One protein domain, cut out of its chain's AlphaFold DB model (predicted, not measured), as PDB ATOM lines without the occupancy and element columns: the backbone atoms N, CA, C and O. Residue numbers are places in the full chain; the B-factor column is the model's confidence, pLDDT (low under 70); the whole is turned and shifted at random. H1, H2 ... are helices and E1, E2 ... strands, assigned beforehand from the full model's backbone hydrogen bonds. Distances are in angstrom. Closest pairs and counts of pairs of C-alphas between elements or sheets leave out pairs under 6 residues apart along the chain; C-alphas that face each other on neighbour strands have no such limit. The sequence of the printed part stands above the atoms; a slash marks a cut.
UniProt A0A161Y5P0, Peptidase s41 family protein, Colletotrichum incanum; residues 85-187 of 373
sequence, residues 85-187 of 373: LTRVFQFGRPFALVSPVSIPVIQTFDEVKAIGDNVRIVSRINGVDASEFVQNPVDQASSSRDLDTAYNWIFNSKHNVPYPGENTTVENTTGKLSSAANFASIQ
ATOM      1  N   LEU A  85      22.725  22.880  20.678       52.97
ATOM      2  CA  LEU A  85      22.039  24.148  20.933       52.97
ATOM      3  C   LEU A  85      20.912  24.446  19.946       52.97
ATOM      4  O   LEU A  85      20.095  25.311  20.231       52.97
ATOM      5  N   THR A  86      20.877  23.776  18.792       53.09
ATOM      6  CA  THR A  86      19.974  24.161  17.691       53.09
ATOM      7  C   THR A  86      19.137  23.026  17.119       53.09
ATOM      8  O   THR A  86      18.085  23.287  16.540       53.09
ATOM      9  N   ARG A  87      19.540  21.763  17.311       56.91
ATOM     10  CA  ARG A  87      18.685  20.604  17.006       56.91
ATOM     11  C   ARG A  87      17.791  20.229  18.173       56.91
ATOM     12  O   ARG A  87      16.673  19.776  17.960       56.91
ATOM     13  N   VAL A  88      18.307  20.369  19.390       55.50
ATOM     14  CA  VAL A  88      17.636  19.865  20.589       55.50
ATOM     15  C   VAL A  88      16.769  20.936  21.234       55.50
ATOM     16  O   VAL A  88      15.613  20.681  21.576       55.50
ATOM     17  N   PHE A  89      17.314  22.144  21.352       59.88
ATOM     18  CA  PHE A  89      16.651  23.278  21.974       59.88
ATOM     19  C   PHE A  89      16.361  24.363  20.944       59.88
ATOM     20  O   PHE A  89      17.190  24.690  20.099       59.88
ATOM     21  N   GLN A  90      15.177  24.951  21.048       63.66
ATOM     22  CA  GLN A  90      14.825  26.191  20.378       63.66
ATOM     23  C   GLN A  90      14.655  27.267  21.442       63.66
ATOM     24  O   GLN A  90      13.706  27.228  22.230       63.66
ATOM     25  N   PHE A  91      15.580  28.219  21.470       64.31
ATOM     26  CA  PHE A  91      15.547  29.308  22.435       64.31
ATOM     27  C   PHE A  91      14.629  30.438  21.981       64.31
ATOM     28  O   PHE A  91      14.407  30.665  20.783       64.31
ATOM     29  N   GLY A  92      14.078  31.132  22.969       67.94
ATOM     30  CA  GLY A  92      13.109  32.183  22.762       67.94
ATOM     31  C   GLY A  92      13.046  33.197  23.893       67.94
ATOM     32  O   GLY A  92      13.533  32.973  25.004       67.94
ATOM     33  N   ARG A  93      12.416  34.327  23.579       76.12
ATOM     34  CA  ARG A  93      12.114  35.428  24.495       76.12
ATOM     35  C   ARG A  93      10.598  35.543  24.646       76.12
ATOM     36  O   ARG A  93       9.873  35.286  23.685       76.12
ATOM     37  N   PRO A  94      10.085  35.960  25.811       71.12
ATOM     38  CA  PRO A  94       8.639  35.996  26.051       71.12
ATOM     39  C   PRO A  94       7.907  37.088  25.247       71.12
ATOM     40  O   PRO A  94       6.696  36.991  25.022       71.12
ATOM     41  N   PHE A  95       8.631  38.093  24.754       77.00
ATOM     42  CA  PHE A  95       8.114  39.190  23.934       77.00
ATOM     43  C   PHE A  95       8.824  39.248  22.573       77.00
ATOM     44  O   PHE A  95       9.959  38.794  22.429       77.00
ATOM     45  N   ALA A  96       8.137  39.811  21.578       83.44
ATOM     46  CA  ALA A  96       8.689  40.097  20.250       83.44
ATOM     47  C   ALA A  96       9.005  41.594  20.115       83.44
ATOM     48  O   ALA A  96       8.450  42.412  20.859       83.44
ATOM     49  N   LEU A  97       9.872  41.948  19.168       84.62
ATOM     50  CA  LEU A  97      10.185  43.334  18.824       84.62
ATOM     51  C   LEU A  97       9.441  43.740  17.545       84.62
ATOM     52  O   LEU A  97       9.107  42.901  16.710       84.62
ATOM     53  N   VAL A  98       9.186  45.034  17.378       84.75
ATOM     54  CA  VAL A  98       8.605  45.619  16.160       84.75
ATOM     55  C   VAL A  98       9.156  47.006  15.896       84.75
ATOM     56  O   VAL A  98       9.526  47.713  16.832       84.75
ATOM     57  N   SER A  99       9.231  47.368  14.617       79.69
ATOM     58  CA  SER A  99       9.554  48.719  14.168       79.69
ATOM     59  C   SER A  99       8.394  49.252  13.330       79.69
ATOM     60  O   SER A  99       7.980  48.567  12.391       79.69
ATOM     61  N   PRO A 100       7.849  50.442  13.637       71.12
ATOM     62  CA  PRO A 100       6.869  51.102  12.786       71.12
ATOM     63  C   PRO A 100       7.526  51.673  11.516       71.12
ATOM     64  O   PRO A 100       8.746  51.785  11.413       71.12
ATOM     65  N   VAL A 101       6.690  52.029  10.537       65.38
ATOM     66  CA  VAL A 101       7.096  52.370   9.158       65.38
ATOM     67  C   VAL A 101       7.670  53.791   9.022       65.38
ATOM     68  O   VAL A 101       8.387  54.073   8.068       65.38
ATOM     69  N   SER A 102       7.370  54.709   9.946       56.47
ATOM     70  CA  SER A 102       7.651  56.144   9.772       56.47
ATOM     71  C   SER A 102       9.013  56.607  10.300       56.47
ATOM     72  O   SER A 102       9.545  57.588   9.785       56.47
ATOM     73  N   ILE A 103       9.584  55.923  11.299       59.62
ATOM     74  CA  ILE A 103      10.921  56.173  11.866       59.62
ATOM     75  C   ILE A 103      11.428  54.830  12.420       59.62
ATOM     76  O   ILE A 103      10.657  54.179  13.129       59.62
ATOM     77  N   PRO A 104      12.676  54.396  12.142       69.56
ATOM     78  CA  PRO A 104      13.190  53.129  12.654       69.56
ATOM     79  C   PRO A 104      13.413  53.232  14.165       69.56
ATOM     80  O   PRO A 104      14.474  53.629  14.644       69.56
ATOM     81  N   VAL A 105      12.374  52.902  14.924       84.31
ATOM     82  CA  VAL A 105      12.395  52.809  16.383       84.31
ATOM     83  C   VAL A 105      12.054  51.386  16.779       84.31
ATOM     84  O   VAL A 105      11.156  50.771  16.215       84.31
ATOM     85  N   ILE A 106      12.762  50.849  17.767       87.25
ATOM     86  CA  ILE A 106      12.502  49.498  18.263       87.25
ATOM     87  C   ILE A 106      11.483  49.597  19.393       87.25
ATOM     88  O   ILE A 106      11.646  50.375  20.330       87.25
ATOM     89  N   GLN A 107      10.421  48.809  19.305       87.56
ATOM     90  CA  GLN A 107       9.340  48.731  20.284       87.56
ATOM     91  C   GLN A 107       9.042  47.262  20.607       87.56
ATOM     92  O   GLN A 107       9.470  46.358  19.888       87.56
ATOM     93  N   THR A 108       8.301  46.996  21.685       86.62
ATOM     94  CA  THR A 108       7.837  45.632  21.992       86.62
ATOM     95  C   THR A 108       6.452  45.387  21.395       86.62
ATOM     96  O   THR A 108       5.549  46.211  21.533       86.62
ATOM     97  N   PHE A 109       6.260  44.241  20.738       83.25
ATOM     98  CA  PHE A 109       5.010  43.913  20.040       83.25
ATOM     99  C   PHE A 109       3.793  43.916  20.971       83.25
ATOM    100  O   PHE A 109       2.728  44.418  20.615       83.25
ATOM    101  N   ASP A 110       3.954  43.361  22.173       81.88
ATOM    102  CA  ASP A 110       2.859  43.234  23.134       81.88
ATOM    103  C   ASP A 110       2.398  44.616  23.643       81.88
ATOM    104  O   ASP A 110       1.209  44.816  23.884       81.88
ATOM    105  N   GLU A 111       3.306  45.597  23.729       79.88
ATOM    106  CA  GLU A 111       2.959  46.973  24.095       79.88
ATOM    107  C   GLU A 111       2.285  47.721  22.939       79.88
ATOM    108  O   GLU A 111       1.270  48.380  23.169       79.88
ATOM    109  N   VAL A 112       2.766  47.548  21.700       83.25
ATOM    110  CA  VAL A 112       2.094  48.078  20.494       83.25
ATOM    111  C   VAL A 112       0.664  47.579  20.397       83.25
ATOM    112  O   VAL A 112      -0.261  48.361  20.177       83.25
ATOM    113  N   LYS A 113       0.447  46.292  20.662       81.19
ATOM    114  CA  LYS A 113      -0.893  45.707  20.667       81.19
ATOM    115  C   LYS A 113      -1.800  46.280  21.765       81.19
ATOM    116  O   LYS A 113      -3.012  46.323  21.575       81.19
ATOM    117  N   ALA A 114      -1.243  46.668  22.910       82.31
ATOM    118  CA  ALA A 114      -2.016  47.124  24.063       82.31
ATOM    119  C   ALA A 114      -2.325  48.632  24.043       82.31
ATOM    120  O   ALA A 114      -3.389  49.028  24.515       82.31
ATOM    121  N   ILE A 115      -1.404  49.464  23.544       80.56
ATOM    122  CA  ILE A 115      -1.440  50.929  23.725       80.56
ATOM    123  C   ILE A 115      -1.426  51.690  22.378       80.56
ATOM    124  O   ILE A 115      -1.672  52.896  22.351       80.56
ATOM    125  N   GLY A 116      -1.214  51.013  21.242       76.19
ATOM    126  CA  GLY A 116      -1.227  51.642  19.914       76.19
ATOM    127  C   GLY A 116       0.029  52.474  19.653       76.19
ATOM    128  O   GLY A 116       1.131  51.976  19.823       76.19
ATOM    129  N   ASP A 117      -0.111  53.738  19.252       68.56
ATOM    130  CA  ASP A 117       1.034  54.563  18.821       68.56
ATOM    131  C   ASP A 117       1.835  55.194  19.979       68.56
ATOM    132  O   ASP A 117       2.958  55.655  19.785       68.56
ATOM    133  N   ASN A 118       1.311  55.177  21.211       75.00
ATOM    134  CA  ASN A 118       1.961  55.764  22.399       75.00
ATOM    135  C   ASN A 118       2.953  54.807  23.089       75.00
ATOM    136  O   ASN A 118       3.114  54.818  24.314       75.00
ATOM    137  N   VAL A 119       3.591  53.933  22.317       81.25
ATOM    138  CA  VAL A 119       4.437  52.856  22.840       81.25
ATOM    139  C   VAL A 119       5.825  53.359  23.174       81.25
ATOM    140  O   VAL A 119       6.427  54.161  22.460       81.25
ATOM    141  N   ARG A 120       6.363  52.829  24.271       86.94
ATOM    142  CA  ARG A 120       7.719  53.133  24.709       86.94
ATOM    143  C   ARG A 120       8.738  52.616  23.698       86.94
ATOM    144  O   ARG A 120       8.708  51.461  23.284       86.94
ATOM    145  N   ILE A 121       9.678  53.489  23.349       89.50
ATOM    146  CA  ILE A 121      10.814  53.147  22.497       89.50
ATOM    147  C   ILE A 121      11.857  52.430  23.352       89.50
ATOM    148  O   ILE A 121      12.229  52.911  24.425       89.50
ATOM    149  N   VAL A 122      12.322  51.286  22.867       89.88
ATOM    150  CA  VAL A 122      13.406  50.493  23.439       89.88
ATOM    151  C   VAL A 122      14.735  51.089  22.986       89.88
ATOM    152  O   VAL A 122      15.020  51.137  21.792       89.88
ATOM    153  N   SER A 123      15.541  51.549  23.940       91.19
ATOM    154  CA  SER A 123      16.868  52.115  23.685       91.19
ATOM    155  C   SER A 123      17.960  51.053  23.797       91.19
ATOM    156  O   SER A 123      18.857  51.018  22.958       91.19
ATOM    157  N   ARG A 124      17.876  50.165  24.800       89.38
ATOM    158  CA  ARG A 124      18.903  49.146  25.074       89.38
ATOM    159  C   ARG A 124      18.285  47.795  25.409       89.38
ATOM    160  O   ARG A 124      17.212  47.712  26.009       89.38
ATOM    161  N   ILE A 125      18.980  46.725  25.045       87.69
ATOM    162  CA  ILE A 125      18.619  45.346  25.380       87.69
ATOM    163  C   ILE A 125      19.865  44.665  25.938       87.69
ATOM    164  O   ILE A 125      20.919  44.693  25.317       87.69
ATOM    165  N   ASN A 126      19.770  44.074  27.128       85.56
ATOM    166  CA  ASN A 126      20.891  43.451  27.842       85.56
ATOM    167  C   ASN A 126      22.122  44.374  27.993       85.56
ATOM    168  O   ASN A 126      23.256  43.908  28.029       85.56
ATOM    169  N   GLY A 127      21.893  45.687  28.101       85.50
ATOM    170  CA  GLY A 127      22.950  46.685  28.282       85.50
ATOM    171  C   GLY A 127      23.711  47.077  27.010       85.50
ATOM    172  O   GLY A 127      24.649  47.867  27.119       85.50
ATOM    173  N   VAL A 128      23.311  46.578  25.836       88.44
ATOM    174  CA  VAL A 128      23.790  47.032  24.515       88.44
ATOM    175  C   VAL A 128      22.688  47.790  23.779       88.44
ATOM    176  O   VAL A 128      21.513  47.664  24.135       88.44
ATOM    177  N   ASP A 129      23.045  48.584  22.773       88.12
ATOM    178  CA  ASP A 129      22.060  49.358  22.017       88.12
ATOM    179  C   ASP A 129      21.071  48.429  21.307       88.12
ATOM    180  O   ASP A 129      21.424  47.355  20.818       88.12
ATOM    181  N   ALA A 130      19.795  48.814  21.281       87.25
ATOM    182  CA  ALA A 130      18.737  47.937  20.790       87.25
ATOM    183  C   ALA A 130      18.928  47.545  19.314       87.25
ATOM    184  O   ALA A 130      18.625  46.412  18.941       87.25
ATOM    185  N   SER A 131      19.458  48.451  18.489       85.19
ATOM    186  CA  SER A 131      19.812  48.180  17.091       85.19
ATOM    187  C   SER A 131      20.950  47.168  16.980       85.19
ATOM    188  O   SER A 131      20.839  46.205  16.226       85.19
ATOM    189  N   GLU A 132      22.001  47.330  17.785       82.44
ATOM    190  CA  GLU A 132      23.138  46.409  17.850       82.44
ATOM    191  C   GLU A 132      22.701  45.016  18.323       82.44
ATOM    192  O   GLU A 132      23.089  43.999  17.747       82.44
ATOM    193  N   PHE A 133      21.810  44.951  19.316       81.69
ATOM    194  CA  PHE A 133      21.234  43.694  19.787       81.69
ATOM    195  C   PHE A 133      20.526  42.919  18.665       81.69
ATOM    196  O   PHE A 133      20.589  41.691  18.636       81.69
ATOM    197  N   VAL A 134      19.820  43.611  17.763       79.44
ATOM    198  CA  VAL A 134      19.108  42.985  16.636       79.44
ATOM    199  C   VAL A 134      20.066  42.626  15.496       79.44
ATOM    200  O   VAL A 134      19.915  41.560  14.902       79.44
ATOM    201  N   GLN A 135      21.059  43.474  15.220       75.81
ATOM    202  CA  GLN A 135      22.063  43.259  14.174       75.81
ATOM    203  C   GLN A 135      22.987  42.070  14.498       75.81
ATOM    204  O   GLN A 135      23.300  41.276  13.616       75.81
ATOM    205  N   ASN A 136      23.372  41.873  15.761       73.12
ATOM    206  CA  ASN A 136      24.334  40.832  16.140       73.12
ATOM    207  C   ASN A 136      23.900  39.402  15.729       73.12
ATOM    208  O   ASN A 136      24.689  38.694  15.101       73.12
ATOM    209  N   PRO A 137      22.662  38.943  16.008       68.12
ATOM    210  CA  PRO A 137      22.175  37.663  15.497       68.12
ATOM    211  C   PRO A 137      22.027  37.613  13.972       68.12
ATOM    212  O   PRO A 137      22.166  36.533  13.399       68.12
ATOM    213  N   VAL A 138      21.743  38.747  13.318       68.31
ATOM    214  CA  VAL A 138      21.709  38.837  11.850       68.31
ATOM    215  C   VAL A 138      23.090  38.511  11.283       68.31
ATOM    216  O   VAL A 138      23.195  37.628  10.438       68.31
ATOM    217  N   ASP A 139      24.146  39.113  11.820       66.12
ATOM    218  CA  ASP A 139      25.516  38.887  11.343       66.12
ATOM    219  C   ASP A 139      26.049  37.492  11.680       66.12
ATOM    220  O   ASP A 139      26.775  36.886  10.895       66.12
ATOM    221  N   GLN A 140      25.700  36.965  12.857       62.34
ATOM    222  CA  GLN A 140      26.280  35.715  13.359       62.34
ATOM    223  C   GLN A 140      25.520  34.460  12.931       62.34
ATOM    224  O   GLN A 140      26.116  33.389  12.825       62.34
ATOM    225  N   ALA A 141      24.198  34.555  12.767       57.91
ATOM    226  CA  ALA A 141      23.328  33.385  12.680       57.91
ATOM    227  C   ALA A 141      22.363  33.397  11.488       57.91
ATOM    228  O   ALA A 141      21.722  32.374  11.226       57.91
ATOM    229  N   SER A 142      22.254  34.506  10.750       60.59
ATOM    230  CA  SER A 142      21.391  34.549   9.574       60.59
ATOM    231  C   SER A 142      21.972  33.732   8.426       60.59
ATOM    232  O   SER A 142      23.106  33.919   7.994       60.59
ATOM    233  N   SER A 143      21.150  32.844   7.871       57.28
ATOM    234  CA  SER A 143      21.444  32.188   6.594       57.28
ATOM    235  C   SER A 143      21.053  33.031   5.373       57.28
ATOM    236  O   SER A 143      21.186  32.547   4.248       57.28
ATOM    237  N   SER A 144      20.499  34.225   5.598       57.31
ATOM    238  CA  SER A 144      20.057  35.156   4.561       57.31
ATOM    239  C   SER A 144      21.178  36.134   4.183       57.31
ATOM    240  O   SER A 144      21.792  36.758   5.041       57.31
ATOM    241  N   ARG A 145      21.433  36.251   2.881       57.44
ATOM    242  CA  ARG A 145      22.162  37.309   2.173       57.44
ATOM    243  C   ARG A 145      21.434  38.660   2.144       57.44
ATOM    244  O   ARG A 145      22.100  39.684   2.055       57.44
ATOM    245  N   ASP A 146      20.106  38.653   2.121       61.97
ATOM    246  CA  ASP A 146      19.257  39.838   2.131       61.97
ATOM    247  C   ASP A 146      19.072  40.297   3.576       61.97
ATOM    248  O   ASP A 146      18.541  39.564   4.418       61.97
ATOM    249  N   LEU A 147      19.558  41.505   3.862       64.12
ATOM    250  CA  LEU A 147      19.532  42.052   5.212       64.12
ATOM    251  C   LEU A 147      18.096  42.190   5.710       64.12
ATOM    252  O   LEU A 147      17.824  41.797   6.840       64.12
ATOM    253  N   ASP A 148      17.159  42.638   4.875       65.81
ATOM    254  CA  ASP A 148      15.760  42.819   5.280       65.81
ATOM    255  C   ASP A 148      15.126  41.490   5.717       65.81
ATOM    256  O   ASP A 148      14.407  41.410   6.719       65.81
ATOM    257  N   THR A 149      15.448  40.405   5.019       62.84
ATOM    258  CA  THR A 149      14.999  39.053   5.364       62.84
ATOM    259  C   THR A 149      15.655  38.536   6.638       62.84
ATOM    260  O   THR A 149      14.975  37.952   7.490       62.84
ATOM    261  N   ALA A 150      16.949  38.798   6.813       66.56
ATOM    262  CA  ALA A 150      17.656  38.481   8.046       66.56
ATOM    263  C   ALA A 150      17.055  39.230   9.250       66.56
ATOM    264  O   ALA A 150      16.815  38.642  10.307       66.56
ATOM    265  N   TYR A 151      16.728  40.509   9.071       70.69
ATOM    266  CA  TYR A 151      16.062  41.334  10.071       70.69
ATOM    267  C   TYR A 151      14.665  40.809  10.405       70.69
ATOM    268  O   TYR A 151      14.333  40.666  11.585       70.69
ATOM    269  N   ASN A 152      13.872  40.429   9.398       69.38
ATOM    270  CA  ASN A 152      12.549  39.827   9.591       69.38
ATOM    271  C   ASN A 152      12.596  38.544  10.434       69.38
ATOM    272  O   ASN A 152      11.657  38.262  11.183       69.38
ATOM    273  N   TRP A 153      13.692  37.783  10.356       64.88
ATOM    274  CA  TRP A 153      13.887  36.580  11.163       64.88
ATOM    275  C   TRP A 153      14.088  36.877  12.659       64.88
ATOM    276  O   TRP A 153      13.630  36.094  13.495       64.88
ATOM    277  N   ILE A 154      14.705  38.006  13.022       70.25
ATOM    278  CA  ILE A 154      15.026  38.360  14.420       70.25
ATOM    279  C   ILE A 154      13.988  39.290  15.061       70.25
ATOM    280  O   ILE A 154      13.720  39.176  16.260       70.25
ATOM    281  N   PHE A 155      13.399  40.209  14.292       73.94
ATOM    282  CA  PHE A 155      12.561  41.280  14.841       73.94
ATOM    283  C   PHE A 155      11.279  40.739  15.482       73.94
ATOM    284  O   PHE A 155      11.068  40.871  16.687       73.94
ATOM    285  N   ASN A 156      10.445  40.059  14.694       66.81
ATOM    286  CA  ASN A 156       9.122  39.607  15.134       66.81
ATOM    287  C   ASN A 156       9.147  38.202  15.769       66.81
ATOM    288  O   ASN A 156       8.110  37.574  15.993       66.81
ATOM    289  N   SER A 157      10.334  37.653  16.027       61.12
ATOM    290  CA  SER A 157      10.465  36.286  16.500       61.12
ATOM    291  C   SER A 157      10.561  36.221  18.026       61.12
ATOM    292  O   SER A 157      11.432  36.802  18.675       61.12
ATOM    293  N   LYS A 158       9.630  35.465  18.623       62.31
ATOM    294  CA  LYS A 158       9.732  35.005  20.019       62.31
ATOM    295  C   LYS A 158      10.636  33.774  20.150       62.31
ATOM    296  O   LYS A 158      10.988  33.401  21.258       62.31
ATOM    297  N   HIS A 159      11.000  33.142  19.033       55.16
ATOM    298  CA  HIS A 159      11.730  31.874  18.931       55.16
ATOM    299  C   HIS A 159      12.841  31.991  17.879       55.16
ATOM    300  O   HIS A 159      12.752  32.854  17.017       55.16
ATOM    301  N   ASN A 160      13.806  31.068  17.869       59.31
ATOM    302  CA  ASN A 160      14.946  31.049  16.929       59.31
ATOM    303  C   ASN A 160      15.984  32.148  17.171       59.31
ATOM    304  O   ASN A 160      16.699  32.536  16.255       59.31
ATOM    305  N   VAL A 161      16.102  32.622  18.405       58.50
ATOM    306  CA  VAL A 161      17.247  33.449  18.787       58.50
ATOM    307  C   VAL A 161      18.404  32.536  19.207       58.50
ATOM    308  O   VAL A 161      18.154  31.520  19.868       58.50
ATOM    309  N   PRO A 162      19.665  32.860  18.864       60.97
ATOM    310  CA  PRO A 162      20.818  32.295  19.563       60.97
ATOM    311  C   PRO A 162      20.626  32.452  21.075       60.97
ATOM    312  O   PRO A 162      19.977  33.412  21.493       60.97
ATOM    313  N   TYR A 163      21.142  31.514  21.881       62.75
ATOM    314  CA  TYR A 163      20.889  31.464  23.328       62.75
ATOM    315  C   TYR A 163      21.006  32.862  23.978       62.75
ATOM    316  O   TYR A 163      22.115  33.380  24.108       62.75
ATOM    317  N   PRO A 164      19.879  33.487  24.381       59.41
ATOM    318  CA  PRO A 164      19.852  34.905  24.750       59.41
ATOM    319  C   PRO A 164      20.239  35.157  26.216       59.41
ATOM    320  O   PRO A 164      20.053  36.264  26.724       59.41
ATOM    321  N   GLY A 165      20.737  34.132  26.916       63.72
ATOM    322  CA  GLY A 165      20.874  34.121  28.370       63.72
ATOM    323  C   GLY A 165      19.564  33.771  29.079       63.72
ATOM    324  O   GLY A 165      18.562  33.434  28.449       63.72
ATOM    325  N   GLU A 166      19.561  33.856  30.406       64.00
ATOM    326  CA  GLU A 166      18.420  33.452  31.245       64.00
ATOM    327  C   GLU A 166      17.281  34.469  31.235       64.00
ATOM    328  O   GLU A 166      16.113  34.093  31.226       64.00
ATOM    329  N   ASN A 167      17.625  35.755  31.193       68.44
ATOM    330  CA  ASN A 167      16.676  36.856  31.149       68.44
ATOM    331  C   ASN A 167      17.034  37.792  29.999       68.44
ATOM    332  O   ASN A 167      18.211  38.045  29.739       68.44
ATOM    333  N   THR A 168      16.017  38.362  29.357       78.38
ATOM    334  CA  THR A 168      16.195  39.522  28.482       78.38
ATOM    335  C   THR A 168      15.731  40.765  29.226       78.38
ATOM    336  O   THR A 168      14.574  40.848  29.643       78.38
ATOM    337  N   THR A 169      16.634  41.730  29.384       86.19
ATOM    338  CA  THR A 169      16.354  43.016  30.028       86.19
ATOM    339  C   THR A 169      16.270  44.108  28.976       86.19
ATOM    340  O   THR A 169      17.191  44.284  28.187       86.19
ATOM    341  N   VAL A 170      15.163  44.834  28.971       90.06
ATOM    342  CA  VAL A 170      14.860  45.938  28.064       90.06
ATOM    343  C   VAL A 170      14.907  47.237  28.849       90.06
ATOM    344  O   VAL A 170      14.288  47.344  29.910       90.06
ATOM    345  N   GLU A 171      15.612  48.217  28.306       92.12
ATOM    346  CA  GLU A 171      15.627  49.601  28.761       92.12
ATOM    347  C   GLU A 171      14.921  50.464  27.720       92.12
ATOM    348  O   GLU A 171      15.157  50.331  26.516       92.12
ATOM    349  N   ASN A 172      14.029  51.339  28.174       90.81
ATOM    350  CA  ASN A 172      13.366  52.294  27.297       90.81
ATOM    351  C   ASN A 172      14.079  53.657  27.288       90.81
ATOM    352  O   ASN A 172      14.939  53.945  28.119       90.81
ATOM    353  N   THR A 173      13.659  54.553  26.399       88.00
ATOM    354  CA  THR A 173      14.190  55.929  26.323       88.00
ATOM    355  C   THR A 173      13.970  56.765  27.590       88.00
ATOM    356  O   THR A 173      14.625  57.787  27.759       88.00
ATOM    357  N   THR A 174      13.089  56.338  28.502       86.50
ATOM    358  CA  THR A 174      12.878  56.987  29.807       86.50
ATOM    359  C   THR A 174      13.739  56.381  30.927       86.50
ATOM    360  O   THR A 174      13.514  56.711  32.089       86.50
ATOM    361  N   GLY A 175      14.651  55.447  30.623       84.44
ATOM    362  CA  GLY A 175      15.526  54.761  31.589       84.44
ATOM    363  C   GLY A 175      14.845  53.685  32.449       84.44
ATOM    364  O   GLY A 175      15.435  53.154  33.388       84.44
ATOM    365  N   LYS A 176      13.583  53.348  32.170       88.25
ATOM    366  CA  LYS A 176      12.849  52.288  32.867       88.25
ATOM    367  C   LYS A 176      13.283  50.923  32.343       88.25
ATOM    368  O   LYS A 176      13.196  50.651  31.146       88.25
ATOM    369  N   LEU A 177      13.651  50.052  33.277       89.81
ATOM    370  CA  LEU A 177      14.031  48.672  33.012       89.81
ATOM    371  C   LEU A 177      12.838  47.722  33.159       89.81
ATOM    372  O   LEU A 177      12.027  47.841  34.082       89.81
ATOM    373  N   SER A 178      12.766  46.741  32.270       85.94
ATOM    374  CA  SER A 178      11.879  45.583  32.371       85.94
ATOM    375  C   SER A 178      12.656  44.327  32.015       85.94
ATOM    376  O   SER A 178      13.345  44.308  31.002       85.94
ATOM    377  N   SER A 179      12.550  43.282  32.830       84.00
ATOM    378  CA  SER A 179      13.254  42.019  32.612       84.00
ATOM    379  C   SER A 179      12.259  40.872  32.577       84.00
ATOM    380  O   SER A 179      11.288  40.873  33.336       84.00
ATOM    381  N   ALA A 180      12.483  39.910  31.689       74.69
ATOM    382  CA  ALA A 180      11.649  38.725  31.582       74.69
ATOM    383  C   ALA A 180      12.497  37.482  31.307       74.69
ATOM    384  O   ALA A 180      13.502  37.555  30.596       74.69
ATOM    385  N   ALA A 181      12.061  36.350  31.862       69.62
ATOM    386  CA  ALA A 181      12.738  35.072  31.703       69.62
ATOM    387  C   ALA A 181      12.609  34.547  30.271       69.62
ATOM    388  O   ALA A 181      11.512  34.478  29.708       69.62
ATOM    389  N   ASN A 182      13.746  34.173  29.696       68.00
ATOM    390  CA  ASN A 182      13.826  33.485  28.417       68.00
ATOM    391  C   ASN A 182      13.432  32.017  28.592       68.00
ATOM    392  O   ASN A 182      13.412  31.481  29.701       68.00
ATOM    393  N   PHE A 183      13.113  31.350  27.487       61.44
ATOM    394  CA  PHE A 183      12.692  29.954  27.518       61.44
ATOM    395  C   PHE A 183      13.403  29.128  26.448       61.44
ATOM    396  O   PHE A 183      13.877  29.646  25.435       61.44
ATOM    397  N   ALA A 184      13.440  27.816  26.669       61.16
ATOM    398  CA  ALA A 184      13.905  26.830  25.706       61.16
ATOM    399  C   ALA A 184      12.786  25.817  25.446       61.16
ATOM    400  O   ALA A 184      12.226  25.244  26.379       61.16
ATOM    401  N   SER A 185      12.449  25.601  24.177       60.72
ATOM    402  CA  SER A 185      11.513  24.561  23.755       60.72
ATOM    403  C   SER A 185      12.284  23.358  23.224       60.72
ATOM    404  O   SER A 185      13.117  23.496  22.328       60.72
ATOM    405  N   ILE A 186      11.995  22.180  23.771       62.72
ATOM    406  CA  ILE A 186      12.592  20.914  23.347       62.72
ATOM    407  C   ILE A 186      11.971  20.481  22.011       62.72
ATOM    408  O   ILE A 186      10.754  20.332  21.913       62.72
ATOM    409  N   GLN A 187      12.806  20.273  20.992       57.38
ATOM    410  CA  GLN A 187      12.366  19.931  19.630       57.38
ATOM    411  C   GLN A 187      12.378  18.424  19.337       57.38
ATOM    412  O   GLN A 187      11.754  17.979  18.374       57.38
TER     413      GLN A 187
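Overview. This is residues 85 to 187 of the 373 residues of the protein "Peptidase s41 family protein" of Colletotrichum incanum (UniProt A0A161Y5P0). Picture a ribbon of antiparallel strands along one side of the domain: a small sheet of E2, E3 and E4, whose strand E4 runs on into E5, and E5 pairs there with E1 as a second, two-stranded sheet. H2 leaves E2 beside the small sheet and packs steeply on H3, while the small helix H1 lies off by itself, away from both, next to a looped stretch of residues 93 to 108. The printed part has 103 residues with three named helices and five named strands, in the order E1 H1 E2 H2 H3 E3 E4 E5; the sheet orders are E2 - E3 - E4 and E1 - E5, both antiparallel. The class is mixed, helices and strands, with 51 residues, under half, in named elements. The whole is compact, with a radius of gyration of the C-alphas of 13.5 A, and spans 39 by 30 by 24 A.

Along the chain. Start at C-alpha 89, at (16.651, 23.278, 21.974), where E1 begins; it runs to residue 92, 9.6 A on. Pass residues 93 to 108, which hold no named element, and find H1 at residues 109 to 115, 10.2 A long. E2 is residues 122 to 125, 7.6 A long. Look for C-alpha 130 at (18.737, 47.937, 20.790): from there H2, the longest helix, runs 17.3 A to residue 141. H3 is residues 147 to 155, 11.9 A long. E3, the longest strand by residues, is residues 167 to 172 and measures 16.3 A; E4 is residues 177 to 181, 13.7 A. E5 is residues 183 to 186, 10.0 A, and ends at C-alpha 186, at (12.592, 20.914, 23.347).

Arrangement. Look first at E3, the inner strand, with edge strands E2 and E4 as its neighbours. E3 and E4 form a hairpin, antiparallel at 158 degrees; N 170 and O 178 are 2.8 A apart, within hydrogen-bond range. E2 and E3 are antiparallel at 152 degrees, with N 171 and O 124 at 2.8 A. Past Asn 182, E4 runs on into E5 at 20 degrees. E5 and E1 are antiparallel at 151 degrees; N 90 and O 185 are 2.8 A apart, and the facing C-alphas of 91 and 184 are 4.4 A apart. E1 is apart from E2, E3 and E4. H2 is on the sheet of E2, E3 and E4 at a height of 6.1 A over the sheet, but beside the strands and over none of them; the closest C-alphas of E2 and H2 are those of Arg 124 and Ala 130, 4.5 A. H2 touches H3 with residues 134 to 138 alone, the closest C-alphas being those of Val 138 and Ala 150, 5.6 A; they run opposite ways at a steep tilt of 69 degrees, only just short of about perpendicular. H1 and H3 are not on that sheet, and H1 is apart from H2 and H3. In H1 and H3 every O i to N i+4 pair is within hydrogen-bond range; in H2 6 of 8 are.

Size, cuts and confidence. The C-alphas farthest apart are those of Arg 87 and Asn 118, 39.3 A, and the printed part has no cut. The links E1 to H1, of 16 residues, and H3 to E3, of 11, are long. Within the first, residues 97 to 98 pair antiparallel with residues 107 to 108. The mean pLDDT of the printed part is 73.3; 48 residues are under 70, among them residues 85 to 92, 137 to 150, 156 to 167 and 181 to 187.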